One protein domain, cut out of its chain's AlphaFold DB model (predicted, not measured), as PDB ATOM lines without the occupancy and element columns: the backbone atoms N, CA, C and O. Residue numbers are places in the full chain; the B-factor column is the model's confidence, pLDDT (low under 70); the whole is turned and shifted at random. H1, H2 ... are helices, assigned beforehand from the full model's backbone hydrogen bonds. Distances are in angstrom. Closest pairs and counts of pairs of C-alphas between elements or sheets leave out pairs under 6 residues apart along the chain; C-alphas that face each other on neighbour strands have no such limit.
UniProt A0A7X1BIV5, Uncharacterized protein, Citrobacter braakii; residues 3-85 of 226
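AT A GLANCE: This is residues 3 to 85 of the 226 residues of an uncharacterized protein of Citrobacter braakii (UniProt A0A7X1BIV5). Four helices stack as two crossed pairs: H1 and H4 lie side by side, and the hairpin of H2 and H3 crosses over one side of them at a steep angle, with fewer contacts between the pairs than between H1 and H4. The long H1 runs along most of the length. The printed part has 83 residues with four named helices, in the order H1, H2, H3, H4, and no named strand; the class is all helix. It is compact, with a radius of gyration of the C-alphas of 12.1 A, and spans 34 by 23 by 20 A.

HOW THE PARTS SIT: H1, residues 4 to 26, touches H2, residues 31 to 45, with residues 15 to 23 alone; their closest C-alphas, of Leu 19 and Lys 34, are 6.9 A apart, at a steep tilt of 54 degrees, opposite ways. H2 and H3, residues 55 to 67, form a helical hairpin, at a shallow tilt of 12 degrees; their closest C-alphas are those of Arg 35 and Leu 65, 6.5 A. H1 touches H4, residues 73 to 85, at a shallow tilt of 29 degrees, opposite ways, with Ser 9 and Ser 84 the closest C-alphas at 5.2 A. H2 and H4 only just touch, with 3 pairs of C-alphas within 8 A, the closest those of Glu 31 and Ile 73 at 6.9 A. H3 is close to but not clearly touching H1, with the closest C-alphas, of Val 8 and Glu 57, 7.4 A apart. In H1, H2, H3 and H4, every O i to N i+4 pair is within hydrogen-bond range.

IN THESE COORDINATES: H1, residues 4 to 26, begins at C-alpha 4, (17.840, -9.193, -3.436), and is 31.9 A long. H2, residues 31 to 45, is 20.6 A long, and H3, residues 55 to 67, 18.5 A. H4, residues 73 to 85, is 18.3 A long and ends at C-alpha 85, (14.253, -0.205, 2.608).

THE WHOLE: The two C-alphas farthest apart are those of Ser 3 and His 27, 35.0 A. The printed part has no cut; the links H1 to H2 and H3 to H4 are tight, and H2 to H3 is short. Mean pLDDT of the printed part is 88.3, and no printed residue is under 70.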
ATOM      1  N   SER A   3      17.845 -11.301   0.952       72.69
ATOM      2  CA  SER A   3      16.907 -10.951  -0.121       72.69
ATOM      3  C   SER A   3      17.589  -9.999  -1.111       72.69
ATOM      4  O   SER A   3      18.353  -9.123  -0.703       72.69
ATOM      5  N   THR A   4      17.309 -10.116  -2.413       73.81
ATOM      6  CA  THR A   4      17.840  -9.193  -3.436       73.81
ATOM      7  C   THR A   4      17.568  -7.728  -3.070       73.81
ATOM      8  O   THR A   4      18.405  -6.857  -3.291       73.81
ATOM      9  N   GLN A   5      16.425  -7.450  -2.434       77.25
ATOM     10  CA  GLN A   5      16.069  -6.114  -1.956       77.25
ATOM     11  C   GLN A   5      16.981  -5.629  -0.817       77.25
ATOM     12  O   GLN A   5      17.391  -4.468  -0.803       77.25
ATOM     13  N   GLU A   6      17.336  -6.505   0.120       81.69
ATOM     14  CA  GLU A   6      18.259  -6.193   1.217       81.69
ATOM     15  C   GLU A   6      19.674  -5.929   0.682       81.69
ATOM     16  O   GLU A   6      20.343  -5.003   1.141       81.69
ATOM     17  N   GLN A   7      20.109  -6.677  -0.339       85.06
ATOM     18  CA  GLN A   7      21.391  -6.450  -1.016       85.06
ATOM     19  C   GLN A   7      21.430  -5.098  -1.741       85.06
ATOM     20  O   GLN A   7      22.409  -4.360  -1.625       85.06
ATOM     21  N   VAL A   8      20.354  -4.735  -2.448       87.00
ATOM     22  CA  VAL A   8      20.218  -3.421  -3.103       87.00
ATOM     23  C   VAL A   8      20.199  -2.290  -2.078       87.00
ATOM     24  O   VAL A   8      20.905  -1.296  -2.250       87.00
ATOM     25  N   SER A   9      19.454  -2.458  -0.984       88.12
ATOM     26  CA  SER A   9      19.393  -1.478   0.107       88.12
ATOM     27  C   SER A   9      20.767  -1.253   0.735       88.12
ATOM     28  O   SER A   9      21.180  -0.113   0.944       88.12
ATOM     29  N   HIS A  10      21.508  -2.338   0.977       90.00
ATOM     30  CA  HIS A  10      22.871  -2.279   1.491       90.00
ATOM     31  C   HIS A  10      23.826  -1.591   0.503       90.00
ATOM     32  O   HIS A  10      24.619  -0.745   0.908       90.00
ATOM     33  N   LEU A  11      23.749  -1.902  -0.796       92.06
ATOM     34  CA  LEU A  11      24.553  -1.234  -1.825       92.06
ATOM     35  C   LEU A  11      24.299   0.281  -1.843       92.06
ATOM     36  O   LEU A  11      25.250   1.060  -1.803       92.06
ATOM     37  N   LEU A  12      23.032   0.701  -1.868       93.00
ATOM     38  CA  LEU A  12      22.649   2.115  -1.867       93.00
ATOM     39  C   LEU A  12      23.117   2.833  -0.596       93.00
ATOM     40  O   LEU A  12      23.615   3.956  -0.674       93.00
ATOM     41  N   TRP A  13      23.029   2.165   0.555       93.19
ATOM     42  CA  TRP A  13      23.564   2.681   1.811       93.19
ATOM     43  C   TRP A  13      25.086   2.874   1.751       93.19
ATOM     44  O   TRP A  13      25.577   3.952   2.083       93.19
ATOM     45  N   CYS A  14      25.836   1.883   1.255       94.69
ATOM     46  CA  CYS A  14      27.288   1.999   1.093       94.69
ATOM     47  C   CYS A  14      27.682   3.160   0.171       94.69
ATOM     48  O   CYS A  14      28.639   3.870   0.471       94.69
ATOM     49  N   ILE A  15      26.939   3.378  -0.921       94.75
ATOM     50  CA  ILE A  15      27.177   4.507  -1.829       94.75
ATOM     51  C   ILE A  15      26.955   5.837  -1.098       94.75
ATOM     52  O   ILE A  15      27.785   6.737  -1.216       94.75
ATOM     53  N   LEU A  16      25.867   5.964  -0.330       94.44
ATOM     54  CA  LEU A  16      25.566   7.175   0.443       94.44
ATOM     55  C   LEU A  16      26.648   7.478   1.485       94.44
ATOM     56  O   LEU A  16      27.074   8.626   1.602       94.44
ATOM     57  N   VAL A  17      27.114   6.460   2.213       94.62
ATOM     58  CA  VAL A  17      28.209   6.610   3.183       94.62
ATOM     59  C   VAL A  17      29.489   7.047   2.475       94.62
ATOM     60  O   VAL A  17      30.071   8.057   2.857       94.62
ATOM     61  N   ALA A  18      29.883   6.357   1.400       94.06
ATOM     62  CA  ALA A  18      31.081   6.700   0.636       94.06
ATOM     63  C   ALA A  18      31.028   8.132   0.085       94.06
ATOM     64  O   ALA A  18      32.027   8.850   0.136       94.06
ATOM     65  N   LEU A  19      29.864   8.560  -0.411       93.50
ATOM     66  CA  LEU A  19      29.657   9.915  -0.910       93.50
ATOM     67  C   LEU A  19      29.824  10.955   0.202       93.50
ATOM     68  O   LEU A  19      30.568  11.914   0.011       93.50
ATOM     69  N   ARG A  20      29.191  10.759   1.366       91.81
ATOM     70  CA  ARG A  20      29.332  11.676   2.512       91.81
ATOM     71  C   ARG A  20      30.777  11.766   2.983       91.81
ATOM     72  O   ARG A  20      31.300  12.869   3.103       91.81
ATOM     73  N   THR A  21      31.455  10.628   3.127       91.38
ATOM     74  CA  THR A  21      32.879  10.587   3.487       91.38
ATOM     75  C   THR A  21      33.743  11.345   2.476       91.38
ATOM     76  O   THR A  21      34.678  12.037   2.868       91.38
ATOM     77  N   ALA A  22      33.438  11.269   1.179       90.25
ATOM     78  CA  ALA A  22      34.177  12.010   0.159       90.25
ATOM     79  C   ALA A  22      33.883  13.520   0.164       90.25
ATOM     80  O   ALA A  22      34.780  14.322  -0.097       90.25
ATOM     81  N   VAL A  23      32.650  13.919   0.480       90.50
ATOM     82  CA  VAL A  23      32.290  15.332   0.673       90.50
ATOM     83  C   VAL A  23      33.038  15.908   1.878       90.50
ATOM     84  O   VAL A  23      33.632  16.975   1.757       90.50
ATOM     85  N   GLU A  24      33.057  15.185   3.000       89.25
ATOM     86  CA  GLU A  24      33.677  15.618   4.260       89.25
ATOM     87  C   GLU A  24      35.212  15.619   4.192       89.25
ATOM     88  O   GLU A  24      35.846  16.614   4.533       89.25
ATOM     89  N   ASN A  25      35.827  14.535   3.705       87.56
ATOM     90  CA  ASN A  25      37.285  14.364   3.765       87.56
ATOM     91  C   ASN A  25      38.018  14.885   2.522       87.56
ATOM     92  O   ASN A  25      39.180  15.282   2.605       87.56
ATOM     93  N   HIS A  26      37.367  14.871   1.357       80.31
ATOM     94  CA  HIS A  26      37.989  15.230   0.076       80.31
ATOM     95  C   HIS A  26      37.391  16.497  -0.550       80.31
ATOM     96  O   HIS A  26      37.762  16.850  -1.668       80.31
ATOM     97  N   HIS A  27      36.493  17.193   0.162       83.50
ATOM     98  CA  HIS A  27      35.874  18.457  -0.257       83.50
ATOM     99  C   HIS A  27      35.222  18.397  -1.655       83.50
ATOM    100  O   HIS A  27      35.173  19.389  -2.387       83.50
ATOM    101  N   ILE A  28      34.689  17.231  -2.047       86.50
ATOM    102  CA  ILE A  28      33.984  17.061  -3.326       86.50
ATOM    103  C   ILE A  28      32.578  17.660  -3.213       86.50
ATOM    104  O   ILE A  28      31.603  16.971  -2.932       86.50
ATOM    105  N   THR A  29      32.455  18.963  -3.448       83.88
ATOM    106  CA  THR A  29      31.180  19.684  -3.275       83.88
ATOM    107  C   THR A  29      30.362  19.802  -4.564       83.88
ATOM    108  O   THR A  29      29.136  19.870  -4.509       83.88
ATOM    109  N   SER A  30      31.006  19.776  -5.736       90.88
ATOM    110  CA  SER A  30      30.309  19.913  -7.025       90.88
ATOM    111  C   SER A  30      29.530  18.650  -7.414       90.88
ATOM    112  O   SER A  30      30.038  17.537  -7.297       90.88
ATOM    113  N   GLU A  31      28.331  18.807  -7.989       90.19
ATOM    114  CA  GLU A  31      27.507  17.673  -8.454       90.19
ATOM    115  C   GLU A  31      28.221  16.812  -9.506       90.19
ATOM    116  O   GLU A  31      28.121  15.585  -9.498       90.19
ATOM    117  N   ARG A  32      29.008  17.442 -10.389       89.50
ATOM    118  CA  ARG A  32      29.846  16.724 -11.360       89.50
ATOM    119  C   ARG A  32      30.918  15.887 -10.659       89.50
ATOM    120  O   ARG A  32      31.146  14.747 -11.060       89.50
ATOM    121  N   GLY A  33      31.560  16.443  -9.630       90.50
ATOM    122  CA  GLY A  33      32.557  15.747  -8.821       90.50
ATOM    123  C   GLY A  33      31.956  14.558  -8.078       90.50
ATOM    124  O   GLY A  33      32.480  13.453  -8.181       90.50
ATOM    125  N   LYS A  34      30.806  14.754  -7.424       92.81
ATOM    126  CA  LYS A  34      30.074  13.692  -6.719       92.81
ATOM    127  C   LYS A  34      29.713  12.533  -7.648       92.81
ATOM    128  O   LYS A  34      29.996  11.380  -7.338       92.81
ATOM    129  N   ARG A  35      29.152  12.824  -8.826       92.94
ATOM    130  CA  ARG A  35      28.797  11.795  -9.823       92.94
ATOM    131  C   ARG A  35      30.015  11.033 -10.331       92.94
ATOM    132  O   ARG A  35      29.960   9.813 -10.430       92.94
ATOM    133  N   ARG A  36      31.119  11.736 -10.609       91.94
ATOM    134  CA  ARG A  36      32.380  11.101 -11.015       91.94
ATOM    135  C   ARG A  36      32.907  10.166  -9.929       91.94
ATOM    136  O   ARG A  36      33.210   9.015 -10.229       91.94
ATOM    137  N   PHE A  37      32.945  10.645  -8.686       94.00
ATOM    138  CA  PHE A  37      33.365   9.856  -7.534       94.00
ATOM    139  C   PHE A  37      32.534   8.575  -7.400       94.00
ATOM    140  O   PHE A  37      33.098   7.492  -7.282       94.00
ATOM    141  N   ILE A  38      31.202   8.664  -7.499       93.88
ATOM    142  CA  ILE A  38      30.330   7.485  -7.406       93.88
ATOM    143  C   ILE A  38      30.610   6.499  -8.549       93.88
ATOM    144  O   ILE A  38      30.687   5.297  -8.309       93.88
ATOM    145  N   THR A  39      30.794   6.966  -9.787       92.88
ATOM    146  CA  THR A  39      31.114   6.084 -10.926       92.88
ATOM    147  C   THR A  39      32.431   5.326 -10.722       92.88
ATOM    148  O   THR A  39      32.523   4.126 -11.018       92.88
ATOM    149  N   GLU A  40      33.449   6.000 -10.189       92.50
ATOM    150  CA  GLU A  40      34.736   5.393  -9.838       92.50
ATOM    151  C   GLU A  40      34.568   4.399  -8.677       92.50
ATOM    152  O   GLU A  40      34.989   3.243  -8.785       92.50
ATOM    153  N   TRP A  41      33.839   4.787  -7.627       94.56
ATOM    154  CA  TRP A  41      33.531   3.930  -6.485       94.56
ATOM    155  C   TRP A  41      32.788   2.655  -6.903       94.56
ATOM    156  O   TRP A  41      33.197   1.555  -6.537       94.56
ATOM    157  N   LEU A  42      31.763   2.762  -7.757       93.44
ATOM    158  CA  LEU A  42      31.021   1.620  -8.305       93.44
ATOM    159  C   LEU A  42      31.919   0.677  -9.115       93.44
ATOM    160  O   LEU A  42      31.675  -0.527  -9.167       93.44
ATOM    161  N   SER A  43      32.950   1.205  -9.780       90.50
ATOM    162  CA  SER A  43      33.923   0.385 -10.513       90.50
ATOM    163  C   SER A  43      34.778  -0.465  -9.572       90.50
ATOM    164  O   SER A  43      35.044  -1.628  -9.882       90.50
ATOM    165  N   GLY A  44      35.157   0.085  -8.416       90.12
ATOM    166  CA  GLY A  44      35.847  -0.656  -7.359       90.12
ATOM    167  C   GLY A  44      34.927  -1.641  -6.636       90.12
ATOM    168  O   GLY A  44      35.252  -2.821  -6.512       90.12
ATOM    169  N   ALA A  45      33.742  -1.183  -6.227       90.25
ATOM    170  CA  ALA A  45      32.802  -1.950  -5.415       90.25
ATOM    171  C   ALA A  45      32.298  -3.226  -6.104       90.25
ATOM    172  O   ALA A  45      32.086  -4.234  -5.437       90.25
ATOM    173  N   ARG A  46      32.200  -3.251  -7.442       87.56
ATOM    174  CA  ARG A  46      31.806  -4.454  -8.201       87.56
ATOM    175  C   ARG A  46      32.732  -5.660  -7.963       87.56
ATOM    176  O   ARG A  46      32.337  -6.793  -8.219       87.56
ATOM    177  N   ARG A  47      33.966  -5.430  -7.497       87.50
ATOM    178  CA  ARG A  47      34.950  -6.483  -7.194       87.50
ATOM    179  C   ARG A  47      34.814  -7.045  -5.773       87.50
ATOM    180  O   ARG A  47      35.455  -8.044  -5.464       87.50
ATOM    181  N   ILE A  48      34.006  -6.420  -4.915       89.31
ATOM    182  CA  ILE A  48      33.822  -6.840  -3.523       89.31
ATOM    183  C   ILE A  48      32.917  -8.084  -3.488       89.31
ATOM    184  O   ILE A  48      31.826  -8.047  -4.064       89.31
ATOM    185  N   PRO A  49      33.310  -9.171  -2.790       86.94
ATOM    186  CA  PRO A  49      32.532 -10.414  -2.732       86.94
ATOM    187  C   PRO A  49      31.078 -10.230  -2.283       86.94
ATOM    188  O   PRO A  49      30.193 -10.907  -2.799       86.94
ATOM    189  N   THR A  50      30.825  -9.281  -1.377       86.56
ATOM    190  CA  THR A  50      29.490  -8.930  -0.864       86.56
ATOM    191  C   THR A  50      28.503  -8.525  -1.965       86.56
ATOM    192  O   THR A  50      27.310  -8.759  -1.823       86.56
ATOM    193  N   PHE A  51      28.987  -7.958  -3.076       87.38
ATOM    194  CA  PHE A  51      28.156  -7.483  -4.191       87.38
ATOM    195  C   PHE A  51      28.182  -8.416  -5.411       87.38
ATOM    196  O   PHE A  51      27.781  -8.042  -6.518       87.38
ATOM    197  N   LYS A  52      28.674  -9.647  -5.240       85.62
ATOM    198  CA  LYS A  52      28.730 -10.634  -6.319       85.62
ATOM    199  C   LYS A  52      27.317 -10.940  -6.831       85.62
ATOM    200  O   LYS A  52      26.418 -11.239  -6.059       85.62
ATOM    201  N   GLY A  53      27.148 -10.900  -8.153       84.25
ATOM    202  CA  GLY A  53      25.863 -11.157  -8.815       84.25
ATOM    203  C   GLY A  53      25.014  -9.910  -9.072       84.25
ATOM    204  O   GLY A  53      24.084  -9.995  -9.861       84.25
ATOM    205  N   MET A  54      25.381  -8.743  -8.529       87.75
ATOM    206  CA  MET A  54      24.604  -7.501  -8.681       87.75
ATOM    207  C   MET A  54      24.892  -6.733  -9.991       87.75
ATOM    208  O   MET A  54      24.913  -5.504 -10.037       87.75
ATOM    209  N   GLY A  55      25.234  -7.434 -11.075       87.12
ATOM    210  CA  GLY A  55      25.714  -6.793 -12.307       87.12
ATOM    211  C   GLY A  55      24.700  -5.822 -12.924       87.12
ATOM    212  O   GLY A  55      25.081  -4.735 -13.365       87.12
ATOM    213  N   SER A  56      23.421  -6.200 -12.916       86.50
ATOM    214  CA  SER A  56      22.299  -5.394 -13.407       86.50
ATOM    215  C   SER A  56      22.074  -4.143 -12.567       86.50
ATOM    216  O   SER A  56      21.867  -3.061 -13.117       86.50
ATOM    217  N   GLU A  57      22.170  -4.253 -11.244       89.19
ATOM    218  CA  GLU A  57      21.926  -3.151 -10.312       89.19
ATOM    219  C   GLU A  57      23.023  -2.094 -10.461       89.19
ATOM    220  O   GLU A  57      22.735  -0.904 -10.567       89.19
ATOM    221  N   PHE A  58      24.285  -2.523 -10.579       89.88
ATOM    222  CA  PHE A  58      25.407  -1.620 -10.846       89.88
ATOM    223  C   PHE A  58      25.249  -0.881 -12.180       89.88
ATOM    224  O   PHE A  58      25.518   0.319 -12.247       89.88
ATOM    225  N   MET A  59      24.815  -1.574 -13.236       88.44
ATOM    226  CA  MET A  59      24.547  -0.944 -14.533       88.44
ATOM    227  C   MET A  59      23.388   0.052 -14.452       88.44
ATOM    228  O   MET A  59      23.506   1.159 -14.970       88.44
ATOM    229  N   THR A  60      22.321  -0.300 -13.737       89.00
ATOM    230  CA  THR A  60      21.147   0.562 -13.541       89.00
ATOM    231  C   THR A  60      21.519   1.843 -12.799       89.00
ATOM    232  O   THR A  60      21.173   2.935 -13.242       89.00
ATOM    233  N   ILE A  61      22.288   1.740 -11.707       90.12
ATOM    234  CA  ILE A  61      22.745   2.911 -10.946       90.12
ATOM    235  C   ILE A  61      23.658   3.795 -11.810       90.12
ATOM    236  O   ILE A  61      23.533   5.016 -11.773       90.12
ATOM    237  N   ARG A  62      24.543   3.210 -12.631       90.06
ATOM    238  CA  ARG A  62      25.378   3.984 -13.571       90.06
ATOM    239  C   ARG A  62      24.553   4.729 -14.604       90.06
ATOM    240  O   ARG A  62      24.754   5.924 -14.788       90.06
ATOM    241  N   GLN A  63      23.610   4.043 -15.236       89.00
ATOM    242  CA  GLN A  63      22.731   4.663 -16.216       89.00
ATOM    243  C   GLN A  63      21.940   5.810 -15.582       89.00
ATOM    244  O   GLN A  63      21.860   6.889 -16.158       89.00
ATOM    245  N   LEU A  64      21.445   5.622 -14.358       87.62
ATOM    246  CA  LEU A  64      20.755   6.657 -13.592       87.62
ATOM    247  C   LEU A  64      21.656   7.869 -13.287       87.62
ATOM    248  O   LEU A  64      21.217   9.009 -13.416       87.62
ATOM    249  N   LEU A  65      22.930   7.656 -12.937       85.56
ATOM    250  CA  LEU A  65      23.901   8.743 -12.744       85.56
ATOM    251  C   LEU A  65      24.115   9.574 -14.016       85.56
ATOM    252  O   LEU A  65      24.363  10.782 -13.924       85.56
ATOM    253  N   GLU A  66      24.035   8.934 -15.181       85.50
ATOM    254  CA  GLU A  66      24.221   9.561 -16.488       85.50
ATOM    255  C   GLU A  66      22.963  10.271 -16.994       85.50
ATOM    256  O   GLU A  66      23.078  11.345 -17.587       85.50
ATOM    257  N   THR A  67      21.774   9.716 -16.756       83.62
ATOM    258  CA  THR A  67      20.503  10.265 -17.253       83.62
ATOM    259  C   THR A  67      19.946  11.363 -16.349       83.62
ATOM    260  O   THR A  67      19.540  12.421 -16.835       83.62
ATOM    261  N   GLU A  68      19.989  11.185 -15.026       82.88
ATOM    262  CA  GLU A  68      19.382  12.101 -14.051       82.88
ATOM    263  C   GLU A  68      20.297  13.278 -13.701       82.88
ATOM    264  O   GLU A  68      20.698  13.442 -12.550       82.88
ATOM    265  N   LYS A  69      20.659  14.120 -14.676       81.56
ATOM    266  CA  LYS A  69      21.599  15.246 -14.469       81.56
ATOM    267  C   LYS A  69      20.994  16.468 -13.768       81.56
ATOM    268  O   LYS A  69      21.742  17.309 -13.280       81.56
ATOM    269  N   LYS A  70      19.662  16.591 -13.751       82.94
ATOM    270  CA  LYS A  70      18.952  17.789 -13.261       82.94
ATOM    271  C   LYS A  70      18.758  17.811 -11.744       82.94
ATOM    272  O   LYS A  70      18.670  18.883 -11.159       82.94
ATOM    273  N   ARG A  71      18.663  16.640 -11.110       84.38
ATOM    274  CA  ARG A  71      18.459  16.509  -9.660       84.38
ATOM    275  C   ARG A  71      19.798  16.381  -8.937       84.38
ATOM    276  O   ARG A  71      20.766  15.882  -9.509       84.38
ATOM    277  N   SER A  72      19.842  16.785  -7.669       89.56
ATOM    278  CA  SER A  72      20.994  16.498  -6.804       89.56
ATOM    279  C   SER A  72      21.172  14.988  -6.652       89.56
ATOM    280  O   SER A  72      20.196  14.272  -6.401       89.56
ATOM    281  N   ILE A  73      22.407  14.502  -6.794       89.75
ATOM    282  CA  ILE A  73      22.678  13.068  -6.685       89.75
ATOM    283  C   ILE A  73      22.438  12.532  -5.267       89.75
ATOM    284  O   ILE A  73      21.937  11.420  -5.117       89.75
ATOM    285  N   ASP A  74      22.693  13.344  -4.238       89.75
ATOM    286  CA  ASP A  74      22.377  13.008  -2.846       89.75
ATOM    287  C   ASP A  74      20.881  12.740  -2.665       89.75
ATOM    288  O   ASP A  74      20.490  11.727  -2.080       89.75
ATOM    289  N   ALA A  75      20.034  13.616  -3.216       88.75
ATOM    290  CA  ALA A  75      18.584  13.466  -3.140       88.75
ATOM    291  C   ALA A  75      18.117  12.200  -3.870       88.75
ATOM    292  O   ALA A  75      17.323  11.436  -3.333       88.75
ATOM    293  N   VAL A  76      18.648  11.948  -5.070       90.31
ATOM    294  CA  VAL A  76      18.309  10.765  -5.874       90.31
ATOM    295  C   VAL A  76      18.691   9.467  -5.155       90.31
ATOM    296  O   VAL A  76      17.853   8.575  -5.025       90.31
ATOM    297  N   LEU A  77      19.922   9.366  -4.642       90.81
ATOM    298  CA  LEU A  77      20.387   8.187  -3.905       90.81
ATOM    299  C   LEU A  77      19.620   7.984  -2.596       90.81
ATOM    300  O   LEU A  77      19.286   6.853  -2.256       90.81
ATOM    301  N   THR A  78      19.291   9.069  -1.890       89.81
ATOM    302  CA  THR A  78      18.492   9.008  -0.658       89.81
ATOM    303  C   THR A  78      17.080   8.502  -0.946       89.81
ATOM    304  O   THR A  78      16.582   7.640  -0.220       89.81
ATOM    305  N   THR A  79      16.440   8.973  -2.024       87.75
ATOM    306  CA  THR A  79      15.130   8.461  -2.454       87.75
ATOM    307  C   THR A  79      15.211   6.978  -2.818       87.75
ATOM    308  O   THR A  79      14.395   6.199  -2.335       87.75
ATOM    309  N   LEU A  80      16.208   6.562  -3.608       88.06
ATOM    310  CA  LEU A  80      16.395   5.152  -3.972       88.06
ATOM    311  C   LEU A  80      16.594   4.265  -2.746       88.06
ATOM    312  O   LEU A  80      15.951   3.222  -2.638       88.06
ATOM    313  N   TRP A  81      17.449   4.687  -1.814       89.69
ATOM    314  CA  TRP A  81      17.681   3.953  -0.576       89.69
ATOM    315  C   TRP A  81      16.384   3.823   0.232       89.69
ATOM    316  O   TRP A  81      15.973   2.712   0.559       89.69
ATOM    317  N   THR A  82      15.678   4.934   0.454       86.00
ATOM    318  CA  THR A  82      14.401   4.954   1.192       86.00
ATOM    319  C   THR A  82      13.370   4.007   0.569       86.00
ATOM    320  O   THR A  82      12.710   3.249   1.280       86.00
ATOM    321  N   ASN A  83      13.283   4.000  -0.763       84.62
ATOM    322  CA  ASN A  83      12.381   3.137  -1.523       84.62
ATOM    323  C   ASN A  83      12.801   1.662  -1.502       84.62
ATOM    324  O   ASN A  83      11.951   0.782  -1.615       84.62
ATOM    325  N   SER A  84      14.096   1.372  -1.350       82.56
ATOM    326  CA  SER A  84      14.594  -0.004  -1.231       82.56
ATOM    327  C   SER A  84      14.389  -0.595   0.167       82.56
ATOM    328  O   SER A  84      14.086  -1.781   0.286       82.56
ATOM    329  N   VAL A  85      14.458   0.231   1.215       82.12
ATOM    330  CA  VAL A  85      14.253  -0.205   2.608       82.12
ATOM    331  C   VAL A  85      12.771  -0.436   2.921       82.12
ATOM    332  O   VAL A  85      12.444  -1.309   3.718       82.12
TER     333      VAL A  85